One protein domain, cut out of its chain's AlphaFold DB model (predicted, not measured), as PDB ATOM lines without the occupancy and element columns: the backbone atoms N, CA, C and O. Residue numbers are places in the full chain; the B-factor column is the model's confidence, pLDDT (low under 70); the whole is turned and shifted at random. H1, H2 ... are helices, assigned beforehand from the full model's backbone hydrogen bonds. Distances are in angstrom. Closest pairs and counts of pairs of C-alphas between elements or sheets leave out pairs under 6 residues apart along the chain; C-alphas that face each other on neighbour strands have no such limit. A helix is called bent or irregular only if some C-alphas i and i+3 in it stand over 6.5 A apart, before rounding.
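AT A GLANCE: This is residues 56 to 251 of the 356 residues of the protein "HNH endonuclease" of Fibrobacter sp (UniProt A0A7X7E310). Two lobes sit end to end as a rod, joined by the long helix H4: at one end H1, H2, H3 and H9 form a bundle, and at the other H5, H6 and H7 run alongside H4 as a second bundle. The short H8 packs across H4 between the lobes, near a kink in H4. The printed part has 196 residues with nine named helices, H1 to H9 in chain order, and no named strand; its class is all helix. It is only just loose, close to compact, with a radius of gyration of the C-alphas of 20.1 A and spans of 64 by 31 by 29 A.

IN THESE COORDINATES: Find C-alpha 120 at (5.987, 11.282, -35.436); from there H4 runs through residues 120 to 152, 47.2 A, to C-alpha 152 at (16.083, 2.762, 9.865). It is irregular, C-alphas 126 and 129 being 7.0 A apart, with a kink of 49 degrees near residue 130. After it come H5, residues 155 to 174, 28.4 A; H6, 183 to 191, 12.1 A; H7, 200 to 210, 15.2 A; and H8, 219 to 226, 10.6 A. Before it look for H1, residues 56 to 73, 25.9 A; H2, 79 to 93, 22.1 A, only just irregular with C-alphas 89 and 92 6.9 A apart; and H3, 99 to 114, 23.1 A. H9, residues 240 to 249, 14.2 A, ends at C-alpha 249 (2.790, 23.583, -24.543).

HOW THE PARTS SIT: Start at H4, the hub, which touches five helices. H5 touches it at a shallow tilt of 14 degrees, opposite ways, the closest C-alphas being Gly 150 and Asn 158, 4.6 A apart. H7 touches residues 142 to 152 of H4, closest at C-alphas Ile 146 and Ala 205, 5.3 A. H6 touches H5 and H7, and is apart from H4. H8 touches residues 124 to 135 of H4 at a steep tilt of 63 degrees, closest at C-alphas Ala 131 and Asn 220, 4.6 A. H9 and H4 touch only at their ends, closest at C-alphas Ser 240 and Gln 121, 4.9 A. H1, H2, H3 and H9 form an up and down bundle, each running against the one before it. Every O i to N i+4 pair is within hydrogen-bond range in H1, H5, H6, H7 and H8, against 9 of 11 in H2, 11 of 12 in H3, 23 of 29 in H4 and 4 of 6 in H9.

THE WHOLE: The two C-alphas farthest apart, Lys 76 and Pro 154, are 64.7 A apart. The printed part has no cut, and its long link is H8 to H9, residues 227 to 239. Look for pLDDT under 70 at residues 194 to 198 and 230 to 236.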
ATOM      1  N   VAL A  56      -1.966  33.833 -29.478       96.56
ATOM      2  CA  VAL A  56      -2.432  33.766 -30.876       96.56
ATOM      3  C   VAL A  56      -1.591  32.820 -31.738       96.56
ATOM      4  O   VAL A  56      -2.141  32.046 -32.518       96.56
ATOM      5  N   ILE A  57      -0.266  32.816 -31.562       97.44
ATOM      6  CA  ILE A  57       0.636  31.920 -32.299       97.44
ATOM      7  C   ILE A  57       0.450  30.478 -31.822       97.44
ATOM      8  O   ILE A  57       0.314  29.569 -32.640       97.44
ATOM      9  N   TYR A  58       0.426  30.264 -30.504       97.44
ATOM     10  CA  TYR A  58       0.197  28.949 -29.910       97.44
ATOM     11  C   TYR A  58      -1.127  28.348 -30.397       97.44
ATOM     12  O   TYR A  58      -1.133  27.236 -30.917       97.44
ATOM     13  N   GLU A  59      -2.235  29.082 -30.291       97.38
ATOM     14  CA  GLU A  59      -3.559  28.616 -30.714       97.38
ATOM     15  C   GLU A  59      -3.604  28.336 -32.219       97.38
ATOM     16  O   GLU A  59      -4.085  27.273 -32.619       97.38
ATOM     17  N   SER A  60      -3.018  29.212 -33.042       98.06
ATOM     18  CA  SER A  60      -2.898  28.992 -34.488       98.06
ATOM     19  C   SER A  60      -2.150  27.697 -34.814       98.06
ATOM     20  O   SER A  60      -2.620  26.915 -35.639       98.06
ATOM     21  N   MET A  61      -1.016  27.427 -34.154       98.19
ATOM     22  CA  MET A  61      -0.272  26.176 -34.345       98.19
ATOM     23  C   MET A  61      -1.095  24.957 -33.918       98.19
ATOM     24  O   MET A  61      -1.144  23.964 -34.638       98.19
ATOM     25  N   ILE A  62      -1.779  25.023 -32.771       98.19
ATOM     26  CA  ILE A  62      -2.620  23.919 -32.286       98.19
ATOM     27  C   ILE A  62      -3.756  23.607 -33.267       98.19
ATOM     28  O   ILE A  62      -4.073  22.433 -33.470       98.19
ATOM     29  N   HIS A  63      -4.374  24.626 -33.866       98.25
ATOM     30  CA  HIS A  63      -5.380  24.437 -34.910       98.25
ATOM     31  C   HIS A  63      -4.775  23.794 -36.159       98.25
ATOM     32  O   HIS A  63      -5.239  22.736 -36.578       98.25
ATOM     33  N   GLN A  64      -3.670  24.343 -36.661       98.25
ATOM     34  CA  GLN A  64      -2.981  23.820 -37.840       98.25
ATOM     35  C   GLN A  64      -2.543  22.354 -37.675       98.25
ATOM     36  O   GLN A  64      -2.735  21.542 -38.577       98.25
ATOM     37  N   PHE A  65      -2.021  21.974 -36.504       98.31
ATOM     38  CA  PHE A  65      -1.635  20.586 -36.226       98.31
ATOM     39  C   PHE A  65      -2.827  19.626 -36.289       98.31
ATOM     40  O   PHE A  65      -2.670  18.487 -36.726       98.31
ATOM     41  N   LYS A  66      -4.013  20.061 -35.852       96.75
ATOM     42  CA  LYS A  66      -5.238  19.250 -35.916       96.75
ATOM     43  C   LYS A  66      -5.768  19.128 -37.338       96.75
ATOM     44  O   LYS A  66      -6.235  18.052 -37.701       96.75
ATOM     45  N   ASP A  67      -5.677  20.189 -38.129       97.94
ATOM     46  CA  ASP A  67      -6.102  20.163 -39.529       97.94
ATOM     47  C   ASP A  67      -5.232  19.190 -40.334       97.94
ATOM     48  O   ASP A  67      -5.755  18.304 -41.009       97.94
ATOM     49  N   TRP A  68      -3.908  19.247 -40.155       98.31
ATOM     50  CA  TRP A  68      -2.989  18.292 -40.780       98.31
ATOM     51  C   TRP A  68      -3.175  16.856 -40.300       98.31
ATOM     52  O   TRP A  68      -3.034  15.927 -41.089       98.31
ATOM     53  N   GLU A  69      -3.529  16.651 -39.030       96.56
ATOM     54  CA  GLU A  69      -3.913  15.326 -38.544       96.56
ATOM     55  C   GLU A  69      -5.148  14.799 -39.288       96.56
ATOM     56  O   GLU A  69      -5.155  13.647 -39.714       96.56
ATOM     57  N   THR A  70      -6.179  15.627 -39.477       96.94
ATOM     58  CA  THR A  70      -7.370  15.251 -40.251       96.94
ATOM     59  C   THR A  70      -7.012  14.932 -41.703       96.94
ATOM     60  O   THR A  70      -7.451  13.908 -42.232       96.94
ATOM     61  N   ASP A  71      -6.181  15.754 -42.341       98.00
ATOM     62  CA  ASP A  71      -5.759  15.527 -43.723       98.00
ATOM     63  C   ASP A  71      -4.917  14.249 -43.863       98.00
ATOM     64  O   ASP A  71      -5.171  13.456 -44.774       98.00
ATOM     65  N   PHE A  72      -4.008  13.980 -42.923       97.00
ATOM     66  CA  PHE A  72      -3.255  12.725 -42.842       97.00
ATOM     67  C   PHE A  72      -4.180  11.512 -42.682       97.00
ATOM     68  O   PHE A  72      -4.081  10.552 -43.446       97.00
ATOM     69  N   LEU A  73      -5.129  11.564 -41.743       94.44
ATOM     70  CA  LEU A  73      -6.085  10.473 -41.511       94.44
ATOM     71  C   LEU A  73      -7.021  10.239 -42.707       94.44
ATOM     72  O   LEU A  73      -7.480   9.117 -42.909       94.44
ATOM     73  N   SER A  74      -7.290  11.273 -43.507       96.75
ATOM     74  CA  SER A  74      -8.079  11.173 -44.743       96.75
ATOM     75  C   SER A  74      -7.269  10.746 -45.977       96.75
ATOM     76  O   SER A  74      -7.844  10.580 -47.051       96.75
ATOM     77  N   GLY A  75      -5.949  10.568 -45.844       96.81
ATOM     78  CA  GLY A  75      -5.052  10.181 -46.937       96.81
ATOM     79  C   GLY A  75      -4.648  11.320 -47.880       96.81
ATOM     80  O   GLY A  75      -4.025  11.055 -48.905       96.81
ATOM     81  N   LYS A  76      -4.975  12.577 -47.555       97.50
ATOM     82  CA  LYS A  76      -4.574  13.755 -48.348       97.50
ATOM     83  C   LYS A  76      -3.122  14.170 -48.119       97.50
ATOM     84  O   LYS A  76      -2.537  14.804 -48.989       97.50
ATOM     85  N   LEU A  77      -2.566  13.845 -46.952       96.75
ATOM     86  CA  LEU A  77      -1.155  14.043 -46.625       96.75
ATOM     87  C   LEU A  77      -0.489  12.688 -46.414       96.75
ATOM     88  O   LEU A  77      -1.013  11.842 -45.685       96.75
ATOM     89  N   SER A  78       0.693  12.496 -46.996       97.81
ATOM     90  CA  SER A  78       1.541  11.362 -46.631       97.81
ATOM     91  C   SER A  78       2.108  11.538 -45.217       97.81
ATOM     92  O   SER A  78       2.236  12.648 -44.699       97.81
ATOM     93  N   ALA A  79       2.518  10.436 -44.580       96.75
ATOM     94  CA  ALA A  79       3.187  10.481 -43.275       96.75
ATOM     95  C   ALA A  79       4.482  11.318 -43.294       96.75
ATOM     96  O   ALA A  79       4.844  11.929 -42.280       96.75
ATOM     97  N   SER A  80       5.145  11.359 -44.455       97.31
ATOM     98  CA  SER A  80       6.354  12.144 -44.675       97.31
ATOM     99  C   SER A  80       6.076  13.634 -44.685       97.31
ATOM    100  O   SER A  80       6.640  14.362 -43.869       97.31
ATOM    101  N   GLU A  81       5.141  14.073 -45.529       97.81
ATOM    102  CA  GLU A  81       4.724  15.474 -45.601       97.81
ATOM    103  C   GLU A  81       4.174  15.947 -44.259       97.81
ATOM    104  O   GLU A  81       4.562  17.010 -43.777       97.81
ATOM    105  N   TYR A  82       3.342  15.128 -43.613       98.25
ATOM    106  CA  TYR A  82       2.751  15.474 -42.330       98.25
ATOM    107  C   TYR A  82       3.817  15.719 -41.249       98.25
ATOM    108  O   TYR A  82       3.822  16.758 -40.585       98.25
ATOM    109  N   SER A  83       4.768  14.796 -41.087       98.12
ATOM    110  CA  SER A  83       5.829  14.955 -40.085       98.12
ATOM    111  C   SER A  83       6.787  16.092 -40.424       98.12
ATOM    112  O   SER A  83       7.205  16.817 -39.518       98.12
ATOM    113  N   ALA A  84       7.110  16.274 -41.706       98.19
ATOM    114  CA  ALA A  84       7.950  17.370 -42.166       98.19
ATOM    115  C   ALA A  84       7.307  18.731 -41.857       98.19
ATOM    116  O   ALA A  84       7.980  19.594 -41.300       98.19
ATOM    117  N   GLN A  85       6.005  18.896 -42.119       98.50
ATOM    118  CA  GLN A  85       5.256  20.122 -41.811       98.50
ATOM    119  C   GLN A  85       5.235  20.425 -40.308       98.50
ATOM    120  O   GLN A  85       5.510  21.559 -39.902       98.50
ATOM    121  N   LEU A  86       4.986  19.413 -39.464       98.50
ATOM    122  CA  LEU A  86       5.048  19.569 -38.007       98.50
ATOM    123  C   LEU A  86       6.443  20.017 -37.549       98.50
ATOM    124  O   LEU A  86       6.571  20.991 -36.808       98.50
ATOM    125  N   ILE A  87       7.499  19.336 -38.007       98.50
ATOM    126  CA  ILE A  87       8.887  19.660 -37.644       98.50
ATOM    127  C   ILE A  87       9.263  21.062 -38.134       98.50
ATOM    128  O   ILE A  87       9.849  21.834 -37.372       98.50
ATOM    129  N   GLN A  88       8.920  21.414 -39.373       98.25
ATOM    130  CA  GLN A  88       9.223  22.717 -39.960       98.25
ATOM    131  C   GLN A  88       8.547  23.850 -39.181       98.25
ATOM    132  O   GLN A  88       9.202  24.840 -38.870       98.25
ATOM    133  N   THR A  89       7.281  23.675 -38.803       98.38
ATOM    134  CA  THR A  89       6.514  24.673 -38.035       98.38
ATOM    135  C   THR A  89       7.059  24.859 -36.624       98.38
ATOM    136  O   THR A  89       7.099  25.970 -36.105       98.38
ATOM    137  N   LEU A  90       7.523  23.776 -36.002       98.31
ATOM    138  CA  LEU A  90       8.100  23.793 -34.659       98.31
ATOM    139  C   LEU A  90       9.542  24.321 -34.623       98.31
ATOM    140  O   LEU A  90       9.985  24.823 -33.591       98.31
ATOM    141  N   SER A  91      10.286  24.203 -35.726       97.62
ATOM    142  CA  SER A  91      11.725  24.491 -35.772       97.62
ATOM    143  C   SER A  91      12.117  25.912 -35.333       97.62
ATOM    144  O   SER A  91      13.116  26.013 -34.614       97.62
ATOM    145  N   PRO A  92      11.371  26.985 -35.676       96.81
ATOM    146  CA  PRO A  92      11.653  28.343 -35.198       96.81
ATOM    147  C   PRO A  92      11.537  28.524 -33.677       96.81
ATOM    148  O   PRO A  92      12.160  29.423 -33.123       96.81
ATOM    149  N   PHE A  93      10.784  27.662 -32.989       96.62
ATOM    150  CA  PHE A  93      10.517  27.761 -31.546       96.62
ATOM    151  C   PHE A  93      11.459  26.897 -30.695       96.62
ATOM    152  O   PHE A  93      11.252  26.744 -29.493       96.62
ATOM    153  N   GLN A  94      12.509  26.311 -31.278       95.62
ATOM    154  CA  GLN A  94      13.408  25.408 -30.548       95.62
ATOM    155  C   GLN A  94      14.091  26.058 -29.338       95.62
ATOM    156  O   GLN A  94      14.326  25.386 -28.334       95.62
ATOM    157  N   GLU A  95      14.388  27.357 -29.402       95.06
ATOM    158  CA  GLU A  95      14.953  28.105 -28.271       95.06
ATOM    159  C   GLU A  95      13.948  28.276 -27.122       95.06
ATOM    160  O   GLU A  95      14.332  28.324 -25.945       95.06
ATOM    161  N   ASP A  96      12.657  28.294 -27.459       95.62
ATOM    162  CA  ASP A  96      11.557  28.400 -26.506       95.62
ATOM    163  C   ASP A  96      11.295  27.080 -25.800       95.62
ATOM    164  O   ASP A  96      10.748  27.083 -24.699       95.62
ATOM    165  N   PHE A  97      11.712  25.948 -26.369       96.44
ATOM    166  CA  PHE A  97      11.503  24.651 -25.745       96.44
ATOM    167  C   PHE A  97      12.182  24.562 -24.376       96.44
ATOM    168  O   PHE A  97      13.320  24.997 -24.144       96.44
ATOM    169  N   HIS A  98      11.465  23.926 -23.453       95.44
ATOM    170  CA  HIS A  98      12.050  23.460 -22.210       95.44
ATOM    171  C   HIS A  98      12.989  22.262 -22.484       95.44
ATOM    172  O   HIS A  98      12.918  21.636 -23.548       95.44
ATOM    173  N   PRO A  99      13.925  21.945 -21.567       95.44
ATOM    174  CA  PRO A  99      15.021  21.015 -21.859       95.44
ATOM    175  C   PRO A  99      14.584  19.623 -22.337       95.44
ATOM    176  O   PRO A  99      15.256  19.018 -23.173       95.44
ATOM    177  N   ILE A 100      13.459  19.111 -21.830       96.44
ATOM    178  CA  ILE A 100      12.959  17.776 -22.185       96.44
ATOM    179  C   ILE A 100      12.378  17.775 -23.594       96.44
ATOM    180  O   ILE A 100      12.681  16.889 -24.392       96.44
ATOM    181  N   GLU A 101      11.590  18.792 -23.911       97.56
ATOM    182  CA  GLU A 101      10.979  19.028 -25.210       97.56
ATOM    183  C   GLU A 101      12.064  19.209 -26.271       97.56
ATOM    184  O   GLU A 101      12.024  18.524 -27.289       97.56
ATOM    185  N   ALA A 102      13.095  20.013 -25.990       97.56
ATOM    186  CA  ALA A 102      14.246  20.193 -26.873       97.56
ATOM    187  C   ALA A 102      14.994  18.874 -27.132       97.56
ATOM    188  O   ALA A 102      15.299  18.532 -28.280       97.56
ATOM    189  N   ALA A 103      15.261  18.096 -26.077       97.94
ATOM    190  CA  ALA A 103      15.953  16.817 -26.198       97.94
ATOM    191  C   ALA A 103      15.155  15.800 -27.033       97.94
ATOM    192  O   ALA A 103      15.727  15.121 -27.890       97.94
ATOM    193  N   VAL A 104      13.844  15.693 -26.805       98.25
ATOM    194  CA  VAL A 104      12.977  14.765 -27.543       98.25
ATOM    195  C   VAL A 104      12.756  15.236 -28.979       98.25
ATOM    196  O   VAL A 104      12.866  14.422 -29.895       98.25
ATOM    197  N   PHE A 105      12.533  16.533 -29.204       98.50
ATOM    198  CA  PHE A 105      12.378  17.100 -30.545       98.50
ATOM    199  C   PHE A 105      13.611  16.834 -31.412       98.50
ATOM    200  O   PHE A 105      13.483  16.382 -32.552       98.50
ATOM    201  N   LYS A 106      14.820  17.009 -30.855       98.38
ATOM    202  CA  LYS A 106      16.079  16.681 -31.541       98.38
ATOM    203  C   LYS A 106      16.149  15.204 -31.939       98.38
ATOM    204  O   LYS A 106      16.571  14.891 -33.054       98.38
ATOM    205  N   ARG A 107      15.740  14.292 -31.046       98.19
ATOM    206  CA  ARG A 107      15.713  12.844 -31.322       98.19
ATOM    207  C   ARG A 107      14.711  12.507 -32.425       98.19
ATOM    208  O   ARG A 107      15.097  11.841 -33.380       98.19
ATOM    209  N   LEU A 108      13.472  12.991 -32.327       97.81
ATOM    210  CA  LEU A 108      12.428  12.726 -33.326       97.81
ATOM    211  C   LEU A 108      12.771  13.322 -34.690       97.81
ATOM    212  O   LEU A 108      12.686  12.618 -35.688       97.81
ATOM    213  N   SER A 109      13.255  14.564 -34.738       97.94
ATOM    214  CA  SER A 109      13.701  15.192 -35.988       97.94
ATOM    215  C   SER A 109      14.875  14.431 -36.615       97.94
ATOM    216  O   SER A 109      14.974  14.291 -37.832       97.94
ATOM    217  N   GLY A 110      15.779  13.890 -35.791       98.19
ATOM    218  CA  GLY A 110      16.836  12.987 -36.247       98.19
ATOM    219  C   GLY A 110      16.308  11.660 -36.797       98.19
ATOM    220  O   GLY A 110      16.825  11.179 -37.801       98.19
ATOM    221  N   ALA A 111      15.291  11.079 -36.163       97.94
ATOM    222  CA  ALA A 111      14.688   9.820 -36.588       97.94
ATOM    223  C   ALA A 111      13.856   9.968 -37.868       97.94
ATOM    224  O   ALA A 111      13.969   9.118 -38.746       97.94
ATOM    225  N   HIS A 112      13.115  11.069 -38.014       98.19
ATOM    226  CA  HIS A 112      12.369  11.395 -39.230       98.19
ATOM    227  C   HIS A 112      13.304  11.582 -40.429       98.19
ATOM    228  O   HIS A 112      13.054  11.026 -41.486       98.19
ATOM    229  N   ARG A 113      14.456  12.250 -40.260       97.88
ATOM    230  CA  ARG A 113      15.460  12.344 -41.340       97.88
ATOM    231  C   ARG A 113      15.962  10.984 -41.837       97.88
ATOM    232  O   ARG A 113      16.388  10.887 -42.979       97.88
ATOM    233  N   LYS A 114      15.965   9.962 -40.976       97.94
ATOM    234  CA  LYS A 114      16.394   8.599 -41.324       97.94
ATOM    235  C   LYS A 114      15.258   7.734 -41.869       97.94
ATOM    236  O   LYS A 114      15.535   6.819 -42.630       97.94
ATOM    237  N   ASN A 115      14.024   8.008 -41.451       97.88
ATOM    238  CA  ASN A 115      12.819   7.263 -41.812       97.88
ATOM    239  C   ASN A 115      11.714   8.275 -42.170       97.88
ATOM    240  O   ASN A 115      10.785   8.488 -41.377       97.88
ATOM    241  N   PRO A 116      11.861   9.000 -43.295       97.50
ATOM    242  CA  PRO A 116      10.968  10.097 -43.647       97.50
ATOM    243  C   PRO A 116       9.542   9.623 -43.912       97.50
ATOM    244  O   PRO A 116       8.623  10.413 -43.778       97.50
ATOM    245  N   GLU A 117       9.331   8.357 -44.245       97.25
ATOM    246  CA  GLU A 117       8.031   7.744 -44.515       97.25
ATOM    247  C   GLU A 117       7.170   7.506 -43.264       97.25
ATOM    248  O   GLU A 117       6.017   7.101 -43.392       97.25
ATOM    249  N   LYS A 118       7.708   7.745 -42.061       97.19
ATOM    250  CA  LYS A 118       7.012   7.498 -40.793       97.19
ATOM    251  C   LYS A 118       6.488   8.779 -40.163       97.19
ATOM    252  O   LYS A 118       7.148   9.819 -40.165       97.19
ATOM    253  N   SER A 119       5.313   8.666 -39.550       97.31
ATOM    254  CA  SER A 119       4.725   9.722 -38.733       97.31
ATOM    255  C   SER A 119       5.503   9.913 -37.422       97.31
ATOM    256  O   SER A 119       6.150   8.980 -36.936       97.31
ATOM    257  N   LEU A 120       5.403  11.082 -36.775       97.44
ATOM    258  CA  LEU A 120       5.987  11.282 -35.436       97.44
ATOM    259  C   LEU A 120       5.490  10.243 -34.417       97.44
ATOM    260  O   LEU A 120       6.261   9.807 -33.559       97.44
ATOM    261  N   GLN A 121       4.226   9.825 -34.526       96.00
ATOM    262  CA  GLN A 121       3.649   8.763 -33.705       96.00
ATOM    263  C   GLN A 121       4.345   7.413 -33.938       96.00
ATOM    264  O   GLN A 121       4.708   6.734 -32.978       96.00
ATOM    265  N   GLN A 122       4.585   7.032 -35.192       95.88
ATOM    266  CA  GLN A 122       5.268   5.774 -35.501       95.88
ATOM    267  C   GLN A 122       6.714   5.808 -34.992       95.88
ATOM    268  O   GLN A 122       7.172   4.872 -34.338       95.88
ATOM    269  N   LEU A 123       7.405   6.933 -35.194       97.75
ATOM    270  CA  LEU A 123       8.777   7.129 -34.724       97.75
ATOM    271  C   LEU A 123       8.888   7.046 -33.195       97.75
ATOM    272  O   LEU A 123       9.809   6.413 -32.680       97.75
ATOM    273  N   ILE A 124       7.961   7.654 -32.444       96.50
ATOM    274  CA  ILE A 124       8.015   7.607 -30.976       96.50
ATOM    275  C   ILE A 124       7.698   6.206 -30.430       96.50
ATOM    276  O   ILE A 124       8.244   5.819 -29.396       96.50
ATOM    277  N   VAL A 125       6.859   5.429 -31.128       95.00
ATOM    278  CA  VAL A 125       6.604   4.016 -30.807       95.00
ATOM    279  C   VAL A 125       7.861   3.176 -31.020       95.00
ATOM    280  O   VAL A 125       8.205   2.382 -30.147       95.00
ATOM    281  N   GLU A 126       8.606   3.400 -32.102       96.00
ATOM    282  CA  GLU A 126       9.876   2.702 -32.356       96.00
ATOM    283  C   GLU A 126      10.963   3.043 -31.330       96.00
ATOM    284  O   GLU A 126      11.779   2.194 -30.980       96.00
ATOM    285  N   MET A 127      10.944   4.261 -30.784       97.00
ATOM    286  CA  MET A 127      11.840   4.662 -29.694       97.00
ATOM    287  C   MET A 127      11.465   4.055 -28.333       97.00
ATOM    288  O   MET A 127      12.288   4.062 -27.409       97.00
ATOM    289  N   ARG A 128      10.229   3.561 -28.169       94.69
ATOM    290  CA  ARG A 128       9.700   3.110 -26.874       94.69
ATOM    291  C   ARG A 128      10.546   2.014 -26.219       94.69
ATOM    292  O   ARG A 128      10.819   2.187 -25.034       94.69
ATOM    293  N   PRO A 129      10.958   0.917 -26.887       94.44
ATOM    294  CA  PRO A 129      11.612  -0.202 -26.201       94.44
ATOM    295  C   PRO A 129      12.901   0.212 -25.480       94.44
ATOM    296  O   PRO A 129      13.124  -0.147 -24.323       94.44
ATOM    297  N   GLU A 130      13.724   1.030 -26.136       96.56
ATOM    298  CA  GLU A 130      14.952   1.558 -25.544       96.56
ATOM    299  C   GLU A 130      14.644   2.556 -24.418       96.56
ATOM    300  O   GLU A 130      15.189   2.440 -23.317       96.56
ATOM    301  N   ALA A 131      13.728   3.502 -24.658       96.50
ATOM    302  CA  ALA A 131      13.325   4.477 -23.649       96.50
ATOM    303  C   ALA A 131      12.773   3.799 -22.384       96.50
ATOM    304  O   ALA A 131      13.165   4.157 -21.273       96.50
ATOM    305  N   LEU A 132      11.921   2.786 -22.546       94.44
ATOM    306  CA  LEU A 132      11.324   2.018 -21.457       94.44
ATOM    307  C   LEU A 132      12.390   1.291 -20.633       94.44
ATOM    308  O   LEU A 132      12.383   1.387 -19.410       94.44
ATOM    309  N   LYS A 133      13.369   0.651 -21.286       95.25
ATOM    310  CA  LYS A 133      14.495  -0.006 -20.603       95.25
ATOM    311  C   LYS A 133      15.255   0.960 -19.688       95.25
ATOM    312  O   LYS A 133      15.535   0.634 -18.534       95.25
ATOM    313  N   TYR A 134      15.596   2.151 -20.185       96.62
ATOM    314  CA  TYR A 134      16.300   3.157 -19.382       96.62
ATOM    315  C   TYR A 134      15.417   3.772 -18.292       96.62
ATOM    316  O   TYR A 134      15.916   4.084 -17.205       96.62
ATOM    317  N   LEU A 135      14.122   3.938 -18.566       95.25
ATOM    318  CA  LEU A 135      13.153   4.417 -17.587       95.25
ATOM    319  C   LEU A 135      13.032   3.430 -16.422       95.25
ATOM    320  O   LEU A 135      13.290   3.824 -15.287       95.25
ATOM    321  N   HIS A 136      12.794   2.146 -16.706       95.44
ATOM    322  CA  HIS A 136      12.716   1.086 -15.697       95.44
ATOM    323  C   HIS A 136      13.992   1.007 -14.866       95.44
ATOM    324  O   HIS A 136      13.920   0.961 -13.644       95.44
ATOM    325  N   LYS A 137      15.173   1.063 -15.498       96.31
ATOM    326  CA  LYS A 137      16.446   1.084 -14.760       96.31
ATOM    327  C   LYS A 137      16.501   2.236 -13.747       96.31
ATOM    328  O   LYS A 137      16.969   2.045 -12.628       96.31
ATOM    329  N   THR A 138      16.031   3.419 -14.140       96.31
ATOM    330  CA  THR A 138      16.015   4.611 -13.278       96.31
ATOM    331  C   THR A 138      15.002   4.461 -12.144       96.31
ATOM    332  O   THR A 138      15.337   4.693 -10.985       96.31
ATOM    333  N   GLU A 139      13.773   4.052 -12.459       95.94
ATOM    334  CA  GLU A 139      12.696   3.891 -11.478       95.94
ATOM    335  C   GLU A 139      13.013   2.791 -10.460       95.94
ATOM    336  O   GLU A 139      12.875   3.015  -9.259       95.94
ATOM    337  N   LEU A 140      13.505   1.635 -10.915       96.81
ATOM    338  CA  LEU A 140      13.886   0.526 -10.041       96.81
ATOM    339  C   LEU A 140      15.022   0.923  -9.097       96.81
ATOM    340  O   LEU A 140      14.903   0.670  -7.904       96.81
ATOM    341  N   GLY A 141      16.046   1.635  -9.584       97.19
ATOM    342  CA  GLY A 141      17.122   2.138  -8.725       97.19
ATOM    343  C   GLY A 141      16.633   3.131  -7.661       97.19
ATOM    344  O   GLY A 141      17.106   3.115  -6.527       97.19
ATOM    345  N   ILE A 142      15.641   3.971  -7.980       96.38
ATOM    346  CA  ILE A 142      14.997   4.845  -6.985       96.38
ATOM    347  C   ILE A 142      14.229   4.012  -5.950       96.38
ATOM    348  O   ILE A 142      14.315   4.292  -4.756       96.38
ATOM    349  N   LEU A 143      13.497   2.987  -6.389       96.81
ATOM    350  CA  LEU A 143      12.757   2.090  -5.499       96.81
ATOM    351  C   LEU A 143      13.690   1.250  -4.611       96.81
ATOM    352  O   LEU A 143      13.361   1.035  -3.448       96.81
ATOM    353  N   ASP A 144      14.850   0.825  -5.115       97.06
ATOM    354  CA  ASP A 144      15.906   0.170  -4.329       97.06
ATOM    355  C   ASP A 144      16.420   1.098  -3.223       97.06
ATOM    356  O   ASP A 144      16.375   0.734  -2.049       97.06
ATOM    357  N   ASN A 145      16.767   2.343  -3.569       95.38
ATOM    358  CA  ASN A 145      17.196   3.343  -2.586       95.38
ATOM    359  C   ASN A 145      16.130   3.597  -1.507       95.38
ATOM    360  O   ASN A 145      16.463   3.832  -0.349       95.38
ATOM    361  N   ILE A 146      14.843   3.566  -1.873       94.06
ATOM    362  CA  ILE A 146      13.743   3.700  -0.911       94.06
ATOM    363  C   ILE A 146      13.656   2.462  -0.009       94.06
ATOM    364  O   ILE A 146      13.486   2.618   1.198       94.06
ATOM    365  N   ALA A 147      13.773   1.250  -0.561       93.94
ATOM    366  CA  ALA A 147      13.751   0.017   0.227       93.94
ATOM    367  C   ALA A 147      14.876  -0.014   1.273       93.94
ATOM    368  O   ALA A 147      14.627  -0.382   2.422       93.94
ATOM    369  N   ASP A 148      16.073   0.453   0.911       93.81
ATOM    370  CA  ASP A 148      17.239   0.498   1.800       93.81
ATOM    371  C   ASP A 148      17.038   1.394   3.028       93.81
ATOM    372  O   ASP A 148      17.675   1.180   4.064       93.81
ATOM    373  N   LEU A 149      16.133   2.378   2.960       90.75
ATOM    374  CA  LEU A 149      15.776   3.221   4.106       90.75
ATOM    375  C   LEU A 149      14.969   2.460   5.162       90.75
ATOM    376  O   LEU A 149      14.936   2.876   6.322       90.75
ATOM    377  N   GLY A 150      14.357   1.332   4.790       88.12
ATOM    378  CA  GLY A 150      13.577   0.485   5.688       88.12
ATOM    379  C   GLY A 150      14.357   0.010   6.915       88.12
ATOM    380  O   GLY A 150      13.771  -0.120   7.987       88.12
ATOM    381  N   LYS A 151      15.688  -0.138   6.810       90.81
ATOM    382  CA  LYS A 151      16.569  -0.531   7.928       90.81
ATOM    383  C   LYS A 151      16.605   0.470   9.089       90.81
ATOM    384  O   LYS A 151      17.039   0.117  10.180       90.81
ATOM    385  N   TYR A 152      16.169   1.706   8.853       89.19
ATOM    386  CA  TYR A 152      16.083   2.762   9.865       89.19
ATOM    387  C   TYR A 152      14.666   2.943  10.422       89.19
ATOM    388  O   TYR A 152      14.442   3.832  11.240       89.19
ATOM    389  N   LEU A 153      13.697   2.145   9.965       85.75
ATOM    390  CA  LEU A 153      12.306   2.233  10.392       85.75
ATOM    391  C   LEU A 153      11.969   1.148  11.420       85.75
ATOM    392  O   LEU A 153      12.525   0.050  11.365       85.75
ATOM    393  N   PRO A 154      10.986   1.392  12.310       87.56
ATOM    394  CA  PRO A 154      10.416   0.334  13.132       87.56
ATOM    395  C   PRO A 154       9.915  -0.828  12.271       87.56
ATOM    396  O   PRO A 154       9.342  -0.615  11.202       87.56
ATOM    397  N   GLU A 155      10.038  -2.054  12.772       89.69
ATOM    398  CA  GLU A 155       9.756  -3.290  12.027       89.69
ATOM    399  C   GLU A 155       8.393  -3.284  11.302       89.69
ATOM    400  O   GLU A 155       8.279  -3.635  10.127       89.69
ATOM    401  N   ARG A 156       7.334  -2.799  11.965       88.75
ATOM    402  CA  ARG A 156       6.000  -2.679  11.350       88.75
ATOM    403  C   ARG A 156       5.993  -1.737  10.141       88.75
ATOM    404  O   ARG A 156       5.297  -2.012   9.164       88.75
ATOM    405  N   ALA A 157       6.714  -0.625  10.219       88.19
ATOM    406  CA  ALA A 157       6.816   0.346   9.141       88.19
ATOM    407  C   ALA A 157       7.730  -0.145   8.016       88.19
ATOM    408  O   ALA A 157       7.350  -0.014   6.855       88.19
ATOM    409  N   ASN A 158       8.855  -0.785   8.350       91.06
ATOM    410  CA  ASN A 158       9.740  -1.431   7.383       91.06
ATOM    411  C   ASN A 158       8.972  -2.449   6.520       91.06
ATOM    412  O   ASN A 158       8.958  -2.344   5.296       91.06
ATOM    413  N   ARG A 159       8.198  -3.353   7.142       92.62
ATOM    414  CA  ARG A 159       7.365  -4.324   6.403       92.62
ATOM    415  C   ARG A 159       6.348  -3.666   5.469       92.62
ATOM    416  O   ARG A 159       6.102  -4.162   4.371       92.62
ATOM    417  N   ARG A 160       5.739  -2.552   5.890       92.56
ATOM    418  CA  ARG A 160       4.799  -1.800   5.043       92.56
ATOM    419  C   ARG A 160       5.516  -1.117   3.881       92.56
ATOM    420  O   ARG A 160       5.016  -1.205   2.764       92.56
ATOM    421  N   LEU A 161       6.659  -0.479   4.135       92.25
ATOM    422  CA  LEU A 161       7.483   0.153   3.106       92.25
ATOM    423  C   LEU A 161       7.936  -0.876   2.068       92.25
ATOM    424  O   LEU A 161       7.748  -0.651   0.876       92.25
ATOM    425  N   TYR A 162       8.437  -2.025   2.523       94.75
ATOM    426  CA  TYR A 162       8.819  -3.136   1.657       94.75
ATOM    427  C   TYR A 162       7.667  -3.553   0.739       94.75
ATOM    428  O   TYR A 162       7.849  -3.622  -0.471       94.75
ATOM    429  N   ARG A 163       6.452  -3.748   1.276       96.12
ATOM    430  CA  ARG A 163       5.282  -4.112   0.460       96.12
ATOM    431  C   ARG A 163       4.961  -3.062  -0.608       96.12
ATOM    432  O   ARG A 163       4.726  -3.437  -1.751       96.12
ATOM    433  N   ILE A 164       4.974  -1.778  -0.241       95.38
ATOM    434  CA  ILE A 164       4.725  -0.663  -1.171       95.38
ATOM    435  C   ILE A 164       5.766  -0.670  -2.297       95.38
ATOM    436  O   ILE A 164       5.421  -0.583  -3.475       95.38
ATOM    437  N   VAL A 165       7.048  -0.817  -1.950       96.38
ATOM    438  CA  VAL A 165       8.136  -0.855  -2.932       96.38
ATOM    439  C   VAL A 165       8.033  -2.089  -3.828       96.38
ATOM    440  O   VAL A 165       8.128  -1.951  -5.045       96.38
ATOM    441  N   SER A 166       7.813  -3.278  -3.270       96.62
ATOM    442  CA  SER A 166       7.697  -4.517  -4.044       96.62
ATOM    443  C   SER A 166       6.508  -4.495  -5.002       96.62
ATOM    444  O   SER A 166       6.648  -4.919  -6.148       96.62
ATOM    445  N   GLU A 167       5.366  -3.948  -4.578       95.69
ATOM    446  CA  GLU A 167       4.222  -3.732  -5.467       95.69
ATOM    447  C   GLU A 167       4.560  -2.725  -6.576       95.69
ATOM    448  O   GLU A 167       4.298  -2.997  -7.748       95.69
ATOM    449  N   GLY A 168       5.227  -1.616  -6.240       95.75
ATOM    450  CA  GLY A 168       5.719  -0.649  -7.221       95.75
ATOM    451  C   GLY A 168       6.638  -1.281  -8.274       95.75
ATOM    452  O   GLY A 168       6.408  -1.099  -9.469       95.75
ATOM    453  N   LYS A 169       7.626  -2.082  -7.847       96.75
ATOM    454  CA  LYS A 169       8.534  -2.814  -8.750       96.75
ATOM    455  C   LYS A 169       7.772  -3.794  -9.635       96.75
ATOM    456  O   LYS A 169       8.027  -3.843 -10.833       96.75
ATOM    457  N   SER A 170       6.829  -4.544  -9.064       95.62
ATOM    458  CA  SER A 170       6.001  -5.486  -9.821       95.62
ATOM    459  C   SER A 170       5.197  -4.776 -10.908       95.62
ATOM    460  O   SER A 170       5.182  -5.252 -12.036       95.62
ATOM    461  N   ILE A 171       4.589  -3.625 -10.604       93.25
ATOM    462  CA  ILE A 171       3.824  -2.844 -11.585       93.25
ATOM    463  C   ILE A 171       4.729  -2.296 -12.699       93.25
ATOM    464  O   ILE A 171       4.334  -2.319 -13.861       93.25
ATOM    465  N   ILE A 172       5.926  -1.801 -12.361       93.31
ATOM    466  CA  ILE A 172       6.895  -1.301 -13.353       93.31
ATOM    467  C   ILE A 172       7.318  -2.430 -14.300       93.31
ATOM    468  O   ILE A 172       7.325  -2.253 -15.513       93.31
ATOM    469  N   LEU A 173       7.642  -3.605 -13.758       92.31
ATOM    470  CA  LEU A 173       8.113  -4.743 -14.548       92.31
ATOM    471  C   LEU A 173       7.017  -5.387 -15.411       92.31
ATOM    472  O   LEU A 173       7.342  -5.936 -16.458       92.31
ATOM    473  N   ASP A 174       5.750  -5.309 -14.993       88.75
ATOM    474  CA  ASP A 174       4.594  -5.832 -15.741       88.75
ATOM    475  C   ASP A 174       4.323  -5.040 -17.042       88.75
ATOM    476  O   ASP A 174       3.706  -5.572 -17.958       88.75
ATOM    477  N   ASP A 175       4.759  -3.769 -17.133       81.44
ATOM    478  CA  ASP A 175       4.477  -2.807 -18.231       81.44
ATOM    479  C   ASP A 175       3.023  -2.851 -18.744       81.44
ATOM    480  O   ASP A 175       2.726  -2.643 -19.922       81.44
ATOM    481  N   ASN A 176       2.072  -3.139 -17.856       82.25
ATOM    482  CA  ASN A 176       0.686  -3.305 -18.250       82.25
ATOM    483  C   ASN A 176       0.031  -1.933 -18.486       82.25
ATOM    484  O   ASN A 176      -0.151  -1.161 -17.535       82.25
ATOM    485  N   PRO A 177      -0.417  -1.620 -19.718       73.94
ATOM    486  CA  PRO A 177      -0.984  -0.311 -20.039       73.94
ATOM    487  C   PRO A 177      -2.299  -0.024 -19.296       73.94
ATOM    488  O   PRO A 177      -2.676   1.139 -19.138       73.94
ATOM    489  N   TYR A 178      -2.993  -1.055 -18.802       76.69
ATOM    490  CA  TYR A 178      -4.212  -0.910 -17.999       76.69
ATOM    491  C   TYR A 178      -3.927  -0.670 -16.516       76.69
ATOM    492  O   TYR A 178      -4.759  -0.090 -15.814       76.69
ATOM    493  N   ARG A 179      -2.737  -1.052 -16.047       82.69
ATOM    494  CA  ARG A 179      -2.269  -0.836 -14.677       82.69
ATOM    495  C   ARG A 179      -0.882  -0.174 -14.690       82.69
ATOM    496  O   ARG A 179       0.061  -0.744 -14.158       82.69
ATOM    497  N   PRO A 180      -0.734   1.037 -15.260       83.75
ATOM    498  CA  PRO A 180       0.568   1.684 -15.317       83.75
ATOM    499  C   PRO A 180       1.009   2.119 -13.920       83.75
ATOM    500  O   PRO A 180       0.174   2.518 -13.097       83.75
ATOM    501  N   PHE A 181       2.319   2.137 -13.677       89.81
ATOM    502  CA  PHE A 181       2.874   2.714 -12.458       89.81
ATOM    503  C   PHE A 181       2.472   4.191 -12.337       89.81
ATOM    504  O   PHE A 181       2.609   4.991 -13.269       89.81
ATOM    505  N   ARG A 182       1.920   4.575 -11.180       88.12
ATOM    506  CA  ARG A 182       1.453   5.943 -10.919       88.12
ATOM    507  C   ARG A 182       2.203   6.535  -9.738       88.12
ATOM    508  O   ARG A 182       1.837   6.294  -8.591       88.12
ATOM    509  N   ARG A 183       3.144   7.439 -10.027       90.06
ATOM    510  CA  ARG A 183       3.895   8.212  -9.019       90.06
ATOM    511  C   ARG A 183       2.999   8.821  -7.933       90.06
ATOM    512  O   ARG A 183       3.321   8.721  -6.760       90.06
ATOM    513  N   LYS A 184       1.851   9.416  -8.292       87.81
ATOM    514  CA  LYS A 184       0.912  10.000  -7.307       87.81
ATOM    515  C   LYS A 184       0.319   8.958  -6.349       87.81
ATOM    516  O   LYS A 184       0.131   9.267  -5.178       87.81
ATOM    517  N   THR A 185       0.009   7.759  -6.841       90.56
ATOM    518  CA  THR A 185      -0.493   6.657  -6.008       90.56
ATOM    519  C   THR A 185       0.613   6.165  -5.080       90.56
ATOM    520  O   THR A 185       0.416   6.141  -3.873       90.56
ATOM    521  N   PHE A 186       1.805   5.921  -5.628       92.94
ATOM    522  CA  PHE A 186       2.975   5.486  -4.865       92.94
ATOM    523  C   PHE A 186       3.371   6.478  -3.754       92.94
ATOM    524  O   PHE A 186       3.557   6.091  -2.604       92.94
ATOM    525  N   LEU A 187       3.409   7.783  -4.054       89.38
ATOM    526  CA  LEU A 187       3.673   8.831  -3.056       89.38
ATOM    527  C   LEU A 187       2.623   8.848  -1.940       89.38
ATOM    528  O   LEU A 187       2.965   9.016  -0.772       89.38
ATOM    529  N   ARG A 188       1.343   8.656  -2.280       89.50
ATOM    530  CA  ARG A 188       0.264   8.578  -1.286       89.50
ATOM    531  C   ARG A 188       0.438   7.368  -0.372       89.50
ATOM    532  O   ARG A 188       0.220   7.484   0.830       89.50
ATOM    533  N   GLU A 189       0.840   6.230  -0.925       91.12
ATOM    534  CA  GLU A 189       1.101   5.013  -0.157       91.12
ATOM    535  C   GLU A 189       2.283   5.186   0.801       91.12
ATOM    536  O   GLU A 189       2.145   4.842   1.976       91.12
ATOM    537  N   ILE A 190       3.391   5.798   0.364       87.31
ATOM    538  CA  ILE A 190       4.517   6.133   1.254       87.31
ATOM    539  C   ILE A 190       4.070   7.107   2.353       87.31
ATOM    540  O   ILE A 190       4.321   6.858   3.531       87.31
ATOM    541  N   ASN A 191       3.336   8.170   2.003       84.12
ATOM    542  CA  ASN A 191       2.800   9.123   2.983       84.12
ATOM    543  C   ASN A 191       1.853   8.448   3.995       84.12
ATOM    544  O   ASN A 191       1.764   8.871   5.146       84.12
ATOM    545  N   SER A 192       1.182   7.358   3.606       86.44
ATOM    546  CA  SER A 192       0.296   6.587   4.486       86.44
ATOM    547  C   SER A 192       1.029   5.772   5.557       86.44
ATOM    548  O   SER A 192       0.377   5.124   6.389       86.44
ATOM    549  N   LEU A 193       2.366   5.755   5.568       82.19
ATOM    550  CA  LEU A 193       3.121   5.053   6.603       82.19
ATOM    551  C   LEU A 193       2.863   5.632   8.007       82.19
ATOM    552  O   LEU A 193       3.043   4.878   8.960       82.19
ATOM    553  N   HIS A 194       2.305   6.853   8.126       66.44
ATOM    554  CA  HIS A 194       1.880   7.504   9.382       66.44
ATOM    555  C   HIS A 194       2.918   7.336  10.493       66.44
ATOM    556  O   HIS A 194       2.609   6.863  11.588       66.44
ATOM    557  N   ILE A 195       4.165   7.675  10.186       61.16
ATOM    558  CA  ILE A 195       5.219   7.722  11.193       61.16
ATOM    559  C   ILE A 195       5.424   9.183  11.577       61.16
ATOM    560  O   ILE A 195       5.098  10.092  10.809       61.16
ATOM    561  N   THR A 196       5.829   9.406  12.817       60.03
ATOM    562  CA  THR A 196       5.885  10.738  13.409       60.03
ATOM    563  C   THR A 196       6.811  11.651  12.605       60.03
ATOM    564  O   THR A 196       7.715  11.194  11.909       60.03
ATOM    565  N   SER A 197       6.650  12.969  12.728       55.88
ATOM    566  CA  SER A 197       7.527  13.967  12.091       55.88
ATOM    567  C   SER A 197       9.017  13.856  12.475       55.88
ATOM    568  O   SER A 197       9.837  14.600  11.945       55.88
ATOM    569  N   ARG A 198       9.385  12.927  13.371       59.94
ATOM    570  CA  ARG A 198      10.763  12.610  13.775       59.94
ATOM    571  C   ARG A 198      11.398  11.473  12.969       59.94
ATOM    572  O   ARG A 198      12.603  11.266  13.076       59.94
ATOM    573  N   ASP A 199      10.635  10.757  12.148       73.38
ATOM    574  CA  ASP A 199      11.137   9.621  11.374       73.38
ATOM    575  C   ASP A 199      11.789  10.092  10.071       73.38
ATOM    576  O   ASP A 199      11.231   9.983   8.976       73.38
ATOM    577  N   ILE A 200      13.006  10.630  10.207       78.75
ATOM    578  CA  ILE A 200      13.824  11.197   9.121       78.75
ATOM    579  C   ILE A 200      13.875  10.260   7.907       78.75
ATOM    580  O   ILE A 200      13.777  10.720   6.774       78.75
ATOM    581  N   ALA A 201      13.948   8.944   8.119       81.56
ATOM    582  CA  ALA A 201      13.971   7.961   7.038       81.56
ATOM    583  C   ALA A 201      12.711   7.987   6.148       81.56
ATOM    584  O   ALA A 201      12.827   7.812   4.937       81.56
ATOM    585  N   VAL A 202      11.523   8.276   6.694       79.31
ATOM    586  CA  VAL A 202      10.295   8.444   5.890       79.31
ATOM    587  C   VAL A 202      10.349   9.730   5.083       79.31
ATOM    588  O   VAL A 202      10.015   9.720   3.903       79.31
ATOM    589  N   LEU A 203      10.810  10.829   5.685       80.19
ATOM    590  CA  LEU A 203      10.986  12.095   4.970       80.19
ATOM    591  C   LEU A 203      11.988  11.936   3.819       80.19
ATOM    592  O   LEU A 203      11.741  12.405   2.708       80.19
ATOM    593  N   VAL A 204      13.086  11.212   4.048       84.50
ATOM    594  CA  VAL A 204      14.065  10.870   3.007       84.50
ATOM    595  C   VAL A 204      13.441   9.954   1.950       84.50
ATOM    596  O   VAL A 204      13.682  10.173   0.762       84.50
ATOM    597  N   ALA A 205      12.597   8.991   2.327       83.44
ATOM    598  CA  ALA A 205      11.894   8.124   1.380       83.44
ATOM    599  C   ALA A 205      10.929   8.917   0.487       83.44
ATOM    600  O   ALA A 205      10.936   8.734  -0.728       83.44
ATOM    601  N   ILE A 206      10.158   9.845   1.062       83.94
ATOM    602  CA  ILE A 206       9.265  10.746   0.321       83.94
ATOM    603  C   ILE A 206      10.079  11.618  -0.637       83.94
ATOM    604  O   ILE A 206       9.795  11.638  -1.832       83.94
ATOM    605  N   ASN A 207      11.133  12.276  -0.148       85.19
ATOM    606  CA  ASN A 207      12.007  13.109  -0.979       85.19
ATOM    607  C   ASN A 207      12.700  12.309  -2.090       85.19
ATOM    608  O   ASN A 207      12.895  12.816  -3.192       85.19
ATOM    609  N   THR A 208      13.034  11.044  -1.839       88.69
ATOM    610  CA  THR A 208      13.602  10.143  -2.849       88.69
ATOM    611  C   THR A 208      12.545   9.730  -3.874       88.69
ATOM    612  O   THR A 208      12.805   9.791  -5.072       88.69
ATOM    613  N   ALA A 209      11.321   9.416  -3.442       88.44
ATOM    614  CA  ALA A 209      10.198   9.116  -4.328       88.44
ATOM    615  C   ALA A 209       9.773  10.325  -5.178       88.44
ATOM    616  O   ALA A 209       9.317  10.163  -6.312       88.44
ATOM    617  N   LEU A 210       9.959  11.555  -4.684       87.44
ATOM    618  CA  LEU A 210       9.723  12.762  -5.473       87.44
ATOM    619  C   LEU A 210      10.652  12.851  -6.695       87.44
ATOM    620  O   LEU A 210      10.242  13.461  -7.682       87.44
ATOM    621  N   LYS A 211      11.816  12.186  -6.677       90.62
ATOM    622  CA  LYS A 211      12.759  12.098  -7.807       90.62
ATOM    623  C   LYS A 211      12.345  11.088  -8.883       90.62
ATOM    624  O   LYS A 211      13.046  10.968  -9.884       90.62
ATOM    625  N   LEU A 212      11.243  10.350  -8.690       93.81
ATOM    626  CA  LEU A 212      10.716   9.461  -9.725       93.81
ATOM    627  C   LEU A 212      10.449  10.251 -11.015       93.81
ATOM    628  O   LEU A 212       9.757  11.274 -10.945       93.81
ATOM    629  N   PRO A 213      10.958   9.773 -12.164       93.69
ATOM    630  CA  PRO A 213      10.928  10.510 -13.417       93.69
ATOM    631  C   PRO A 213       9.499  10.786 -13.888       93.69
ATOM    632  O   PRO A 213       8.574   9.988 -13.725       93.69
ATOM    633  N   THR A 214       9.324  11.933 -14.529       92.25
ATOM    634  CA  THR A 214       8.082  12.365 -15.158       92.25
ATOM    635  C   THR A 214       8.341  12.810 -16.593       92.25
ATOM    636  O   THR A 214       9.455  13.145 -16.989       92.25
ATOM    637  N   SER A 215       7.284  12.897 -17.406       92.19
ATOM    638  CA  SER A 215       7.394  13.420 -18.780       92.19
ATOM    639  C   SER A 215       7.818  14.895 -18.866       92.19
ATOM    640  O   SER A 215       7.893  15.434 -19.967       92.19
ATOM    641  N   SER A 216       7.978  15.574 -17.730       90.12
ATOM    642  CA  SER A 216       8.389  16.976 -17.648       90.12
ATOM    643  C   SER A 216       9.843  17.142 -17.195       90.12
ATOM    644  O   SER A 216      10.354  18.254 -17.268       90.12
ATOM    645  N   ASP A 217      10.507  16.065 -16.755       91.94
ATOM    646  CA  ASP A 217      11.898  16.074 -16.273       91.94
ATOM    647  C   ASP A 217      12.777  14.949 -16.864       91.94
ATOM    648  O   ASP A 217      13.991  14.951 -16.667       91.94
ATOM    649  N   ASN A 218      12.202  14.012 -17.628       96.31
ATOM    650  CA  ASN A 218      12.932  12.885 -18.198       96.31
ATOM    651  C   ASN A 218      12.507  12.594 -19.658       96.31
ATOM    652  O   ASN A 218      11.328  12.313 -19.910       96.31
ATOM    653  N   PRO A 219      13.443  12.586 -20.635       97.38
ATOM    654  CA  PRO A 219      13.119  12.326 -22.043       97.38
ATOM    655  C   PRO A 219      12.559  10.925 -22.308       97.38
ATOM    656  O   PRO A 219      11.713  10.752 -23.181       97.38
ATOM    657  N   ASN A 220      12.997   9.917 -21.553       97.12
ATOM    658  CA  ASN A 220      12.508   8.553 -21.723       97.12
ATOM    659  C   ASN A 220      11.087   8.410 -21.165       97.12
ATOM    660  O   ASN A 220      10.242   7.799 -21.811       97.12
ATOM    661  N   ALA A 221      10.782   9.055 -20.032       95.38
ATOM    662  CA  ALA A 221       9.415   9.141 -19.514       95.38
ATOM    663  C   ALA A 221       8.478   9.888 -20.477       95.38
ATOM    664  O   ALA A 221       7.307   9.527 -20.608       95.38
ATOM    665  N   PHE A 222       8.980  10.910 -21.178       96.12
ATOM    666  CA  PHE A 222       8.246  11.553 -22.268       96.12
ATOM    667  C   PHE A 222       7.940  10.546 -23.381       96.12
ATOM    668  O   PHE A 222       6.769  10.333 -23.685       96.12
ATOM    669  N   ILE A 223       8.961   9.898 -23.955       96.38
ATOM    670  CA  ILE A 223       8.791   8.935 -25.057       96.38
ATOM    671  C   ILE A 223       7.796   7.840 -24.663       96.38
ATOM    672  O   ILE A 223       6.808   7.630 -25.360       96.38
ATOM    673  N   VAL A 224       7.984   7.221 -23.495       92.69
ATOM    674  CA  VAL A 224       7.105   6.162 -22.978       92.69
ATOM    675  C   VAL A 224       5.669   6.646 -22.799       92.69
ATOM    676  O   VAL A 224       4.753   5.879 -23.070       92.69
ATOM    677  N   LYS A 225       5.432   7.880 -22.339       90.88
ATOM    678  CA  LYS A 225       4.075   8.429 -22.167       90.88
ATOM    679  C   LYS A 225       3.390   8.695 -23.505       90.88
ATOM    680  O   LYS A 225       2.209   8.394 -23.648       90.88
ATOM    681  N   TYR A 226       4.110   9.295 -24.449       92.75
ATOM    682  CA  TYR A 226       3.553   9.727 -25.732       92.75
ATOM    683  C   TYR A 226       3.567   8.623 -26.802       92.75
ATOM    684  O   TYR A 226       2.972   8.804 -27.854       92.75
ATOM    685  N   SER A 227       4.155   7.457 -26.518       91.81
ATOM    686  CA  SER A 227       4.044   6.254 -27.351       91.81
ATOM    687  C   SER A 227       2.805   5.394 -27.048       91.81
ATOM    688  O   SER A 227       2.676   4.308 -27.604       91.81
ATOM    689  N   GLN A 228       1.968   5.778 -26.076       84.00
ATOM    690  CA  GLN A 228       0.869   4.945 -25.562       84.00
ATOM    691  C   GLN A 228      -0.453   5.158 -26.312       84.00
ATOM    692  O   GLN A 228      -0.641   6.124 -27.052       84.00
ATOM    693  N   HIS A 229      -1.412   4.274 -26.035       72.56
ATOM    694  CA  HIS A 229      -2.828   4.508 -26.304       72.56
ATOM    695  C   HIS A 229      -3.398   5.587 -25.363       72.56
ATOM    696  O   HIS A 229      -2.978   5.723 -24.209       72.56
ATOM    697  N   LYS A 230      -4.385   6.357 -25.829       67.12
ATOM    698  CA  LYS A 230      -5.121   7.326 -25.013       67.12
ATOM    699  C   LYS A 230      -5.854   6.614 -23.874       67.12
ATOM    700  O   LYS A 230      -6.524   5.605 -24.055       67.12
ATOM    701  N   LYS A 231      -5.786   7.217 -22.682       55.16
ATOM    702  CA  LYS A 231      -6.311   6.664 -21.417       55.16
ATOM    703  C   LYS A 231      -7.824   6.412 -21.369       55.16
ATOM    704  O   LYS A 231      -8.268   5.754 -20.434       55.16
ATOM    705  N   PHE A 232      -8.600   6.931 -22.321       48.94
ATOM    706  CA  PHE A 232     -10.067   6.913 -22.268       48.94
ATOM    707  C   PHE A 232     -10.733   6.109 -23.388       48.94
ATOM    708  O   PHE A 232     -11.877   5.708 -23.224       48.94
ATOM    709  N   ASN A 233     -10.006   5.784 -24.460       48.28
ATOM    710  CA  ASN A 233     -10.448   4.868 -25.506       48.28
ATOM    711  C   ASN A 233      -9.299   3.910 -25.797       48.28
ATOM    712  O   ASN A 233      -8.270   4.316 -26.333       48.28
ATOM    713  N   LYS A 234      -9.477   2.636 -25.437       53.81
ATOM    714  CA  LYS A 234      -8.445   1.590 -25.545       53.81
ATOM    715  C   LYS A 234      -7.937   1.362 -26.983       53.81
ATOM    716  O   LYS A 234      -6.967   0.640 -27.161       53.81
ATOM    717  N   SER A 235      -8.564   1.975 -27.988       55.72
ATOM    718  CA  SER A 235      -8.255   1.841 -29.413       55.72
ATOM    719  C   SER A 235      -7.542   3.042 -30.053       55.72
ATOM    720  O   SER A 235      -7.037   2.897 -31.161       55.72
ATOM    721  N   GLU A 236      -7.459   4.212 -29.408       68.38
ATOM    722  CA  GLU A 236      -6.879   5.413 -30.041       68.38
ATOM    723  C   GLU A 236      -5.446   5.646 -29.551       68.38
ATOM    724  O   GLU A 236      -5.205   5.711 -28.348       68.38
ATOM    725  N   PHE A 237      -4.478   5.779 -30.458       72.94
ATOM    726  CA  PHE A 237      -3.109   6.165 -30.103       72.94
ATOM    727  C   PHE A 237      -3.007   7.665 -29.796       72.94
ATOM    728  O   PHE A 237      -3.818   8.471 -30.259       72.94
ATOM    729  N   VAL A 238      -1.990   8.053 -29.021       89.38
ATOM    730  CA  VAL A 238      -1.517   9.446 -29.009       89.38
ATOM    731  C   VAL A 238      -1.138   9.832 -30.438       89.38
ATOM    732  O   VAL A 238      -0.396   9.102 -31.089       89.38
ATOM    733  N   LYS A 239      -1.657  10.956 -30.927       93.50
ATOM    734  CA  LYS A 239      -1.491  11.392 -32.317       93.50
ATOM    735  C   LYS A 239      -0.197  12.180 -32.526       93.50
ATOM    736  O   LYS A 239       0.358  12.733 -31.576       93.50
ATOM    737  N   SER A 240       0.265  12.297 -33.772       96.50
ATOM    738  CA  SER A 240       1.426  13.147 -34.095       96.50
ATOM    739  C   SER A 240       1.170  14.610 -33.721       96.50
ATOM    740  O   SER A 240       2.064  15.273 -33.198       96.50
ATOM    741  N   SER A 241      -0.068  15.079 -33.883       97.06
ATOM    742  CA  SER A 241      -0.521  16.404 -33.441       97.06
ATOM    743  C   SER A 241      -0.472  16.582 -31.917       97.06
ATOM    744  O   SER A 241      -0.065  17.642 -31.440       97.06
ATOM    745  N   ASP A 242      -0.804  15.547 -31.135       95.44
ATOM    746  CA  ASP A 242      -0.677  15.566 -29.668       95.44
ATOM    747  C   ASP A 242       0.803  15.689 -29.245       95.44
ATOM    748  O   ASP A 242       1.137  16.427 -28.310       95.44
ATOM    749  N   ILE A 243       1.701  14.986 -29.947       97.00
ATOM    750  CA  ILE A 243       3.156  15.043 -29.730       97.00
ATOM    751  C   ILE A 243       3.695  16.431 -30.097       97.00
ATOM    752  O   ILE A 243       4.422  17.029 -29.306       97.00
ATOM    753  N   ALA A 244       3.305  16.969 -31.256       97.94
ATOM    754  CA  ALA A 244       3.717  18.293 -31.718       97.94
ATOM    755  C   ALA A 244       3.274  19.401 -30.752       97.94
ATOM    756  O   ALA A 244       4.092  20.205 -30.297       97.94
ATOM    757  N   SER A 245       2.001  19.372 -30.346       97.62
ATOM    758  CA  SER A 245       1.425  20.298 -29.363       97.62
ATOM    759  C   SER A 245       2.213  20.300 -28.054       97.62
ATOM    760  O   SER A 245       2.414  21.340 -27.426       97.62
ATOM    761  N   ARG A 246       2.703  19.129 -27.634       96.31
ATOM    762  CA  ARG A 246       3.437  18.989 -26.381       96.31
ATOM    763  C   ARG A 246       4.775  19.743 -26.374       96.31
ATOM    764  O   ARG A 246       5.184  20.146 -25.282       96.31
ATOM    765  N   PHE A 247       5.434  19.951 -27.517       97.81
ATOM    766  CA  PHE A 247       6.710  20.680 -27.575       97.81
ATOM    767  C   PHE A 247       6.559  22.165 -27.242       97.81
ATOM    768  O   PHE A 247       7.374  22.710 -26.500       97.81
ATOM    769  N   ILE A 248       5.481  22.788 -27.718       96.38
ATOM    770  CA  ILE A 248       5.191  24.213 -27.492       96.38
ATOM    771  C   ILE A 248       4.375  24.463 -26.222       96.38
ATOM    772  O   ILE A 248       4.451  25.550 -25.654       96.38
ATOM    773  N   LEU A 249       3.642  23.455 -25.728       96.56
ATOM    774  CA  LEU A 249       2.790  23.583 -24.543       96.56
ATOM    775  C   LEU A 249       3.551  24.118 -23.329       96.56
ATOM    776  O   LEU A 249       3.021  24.956 -22.622       96.56
ATOM    777  N   SER A 250       4.779  23.660 -23.074       95.06
ATOM    778  CA  SER A 250       5.546  24.101 -21.898       95.06
ATOM    779  C   SER A 250       5.801  25.610 -21.870       95.06
ATOM    780  O   SER A 250       5.897  26.181 -20.783       95.06
ATOM    781  N   SER A 251       5.864  26.237 -23.042       96.88
ATOM    782  CA  SER A 251       6.165  27.659 -23.226       96.88
ATOM    783  C   SER A 251       4.929  28.473 -23.595       96.88
ATOM    784  O   SER A 251       5.047  29.665 -23.863       96.88
TER     785      SER A 251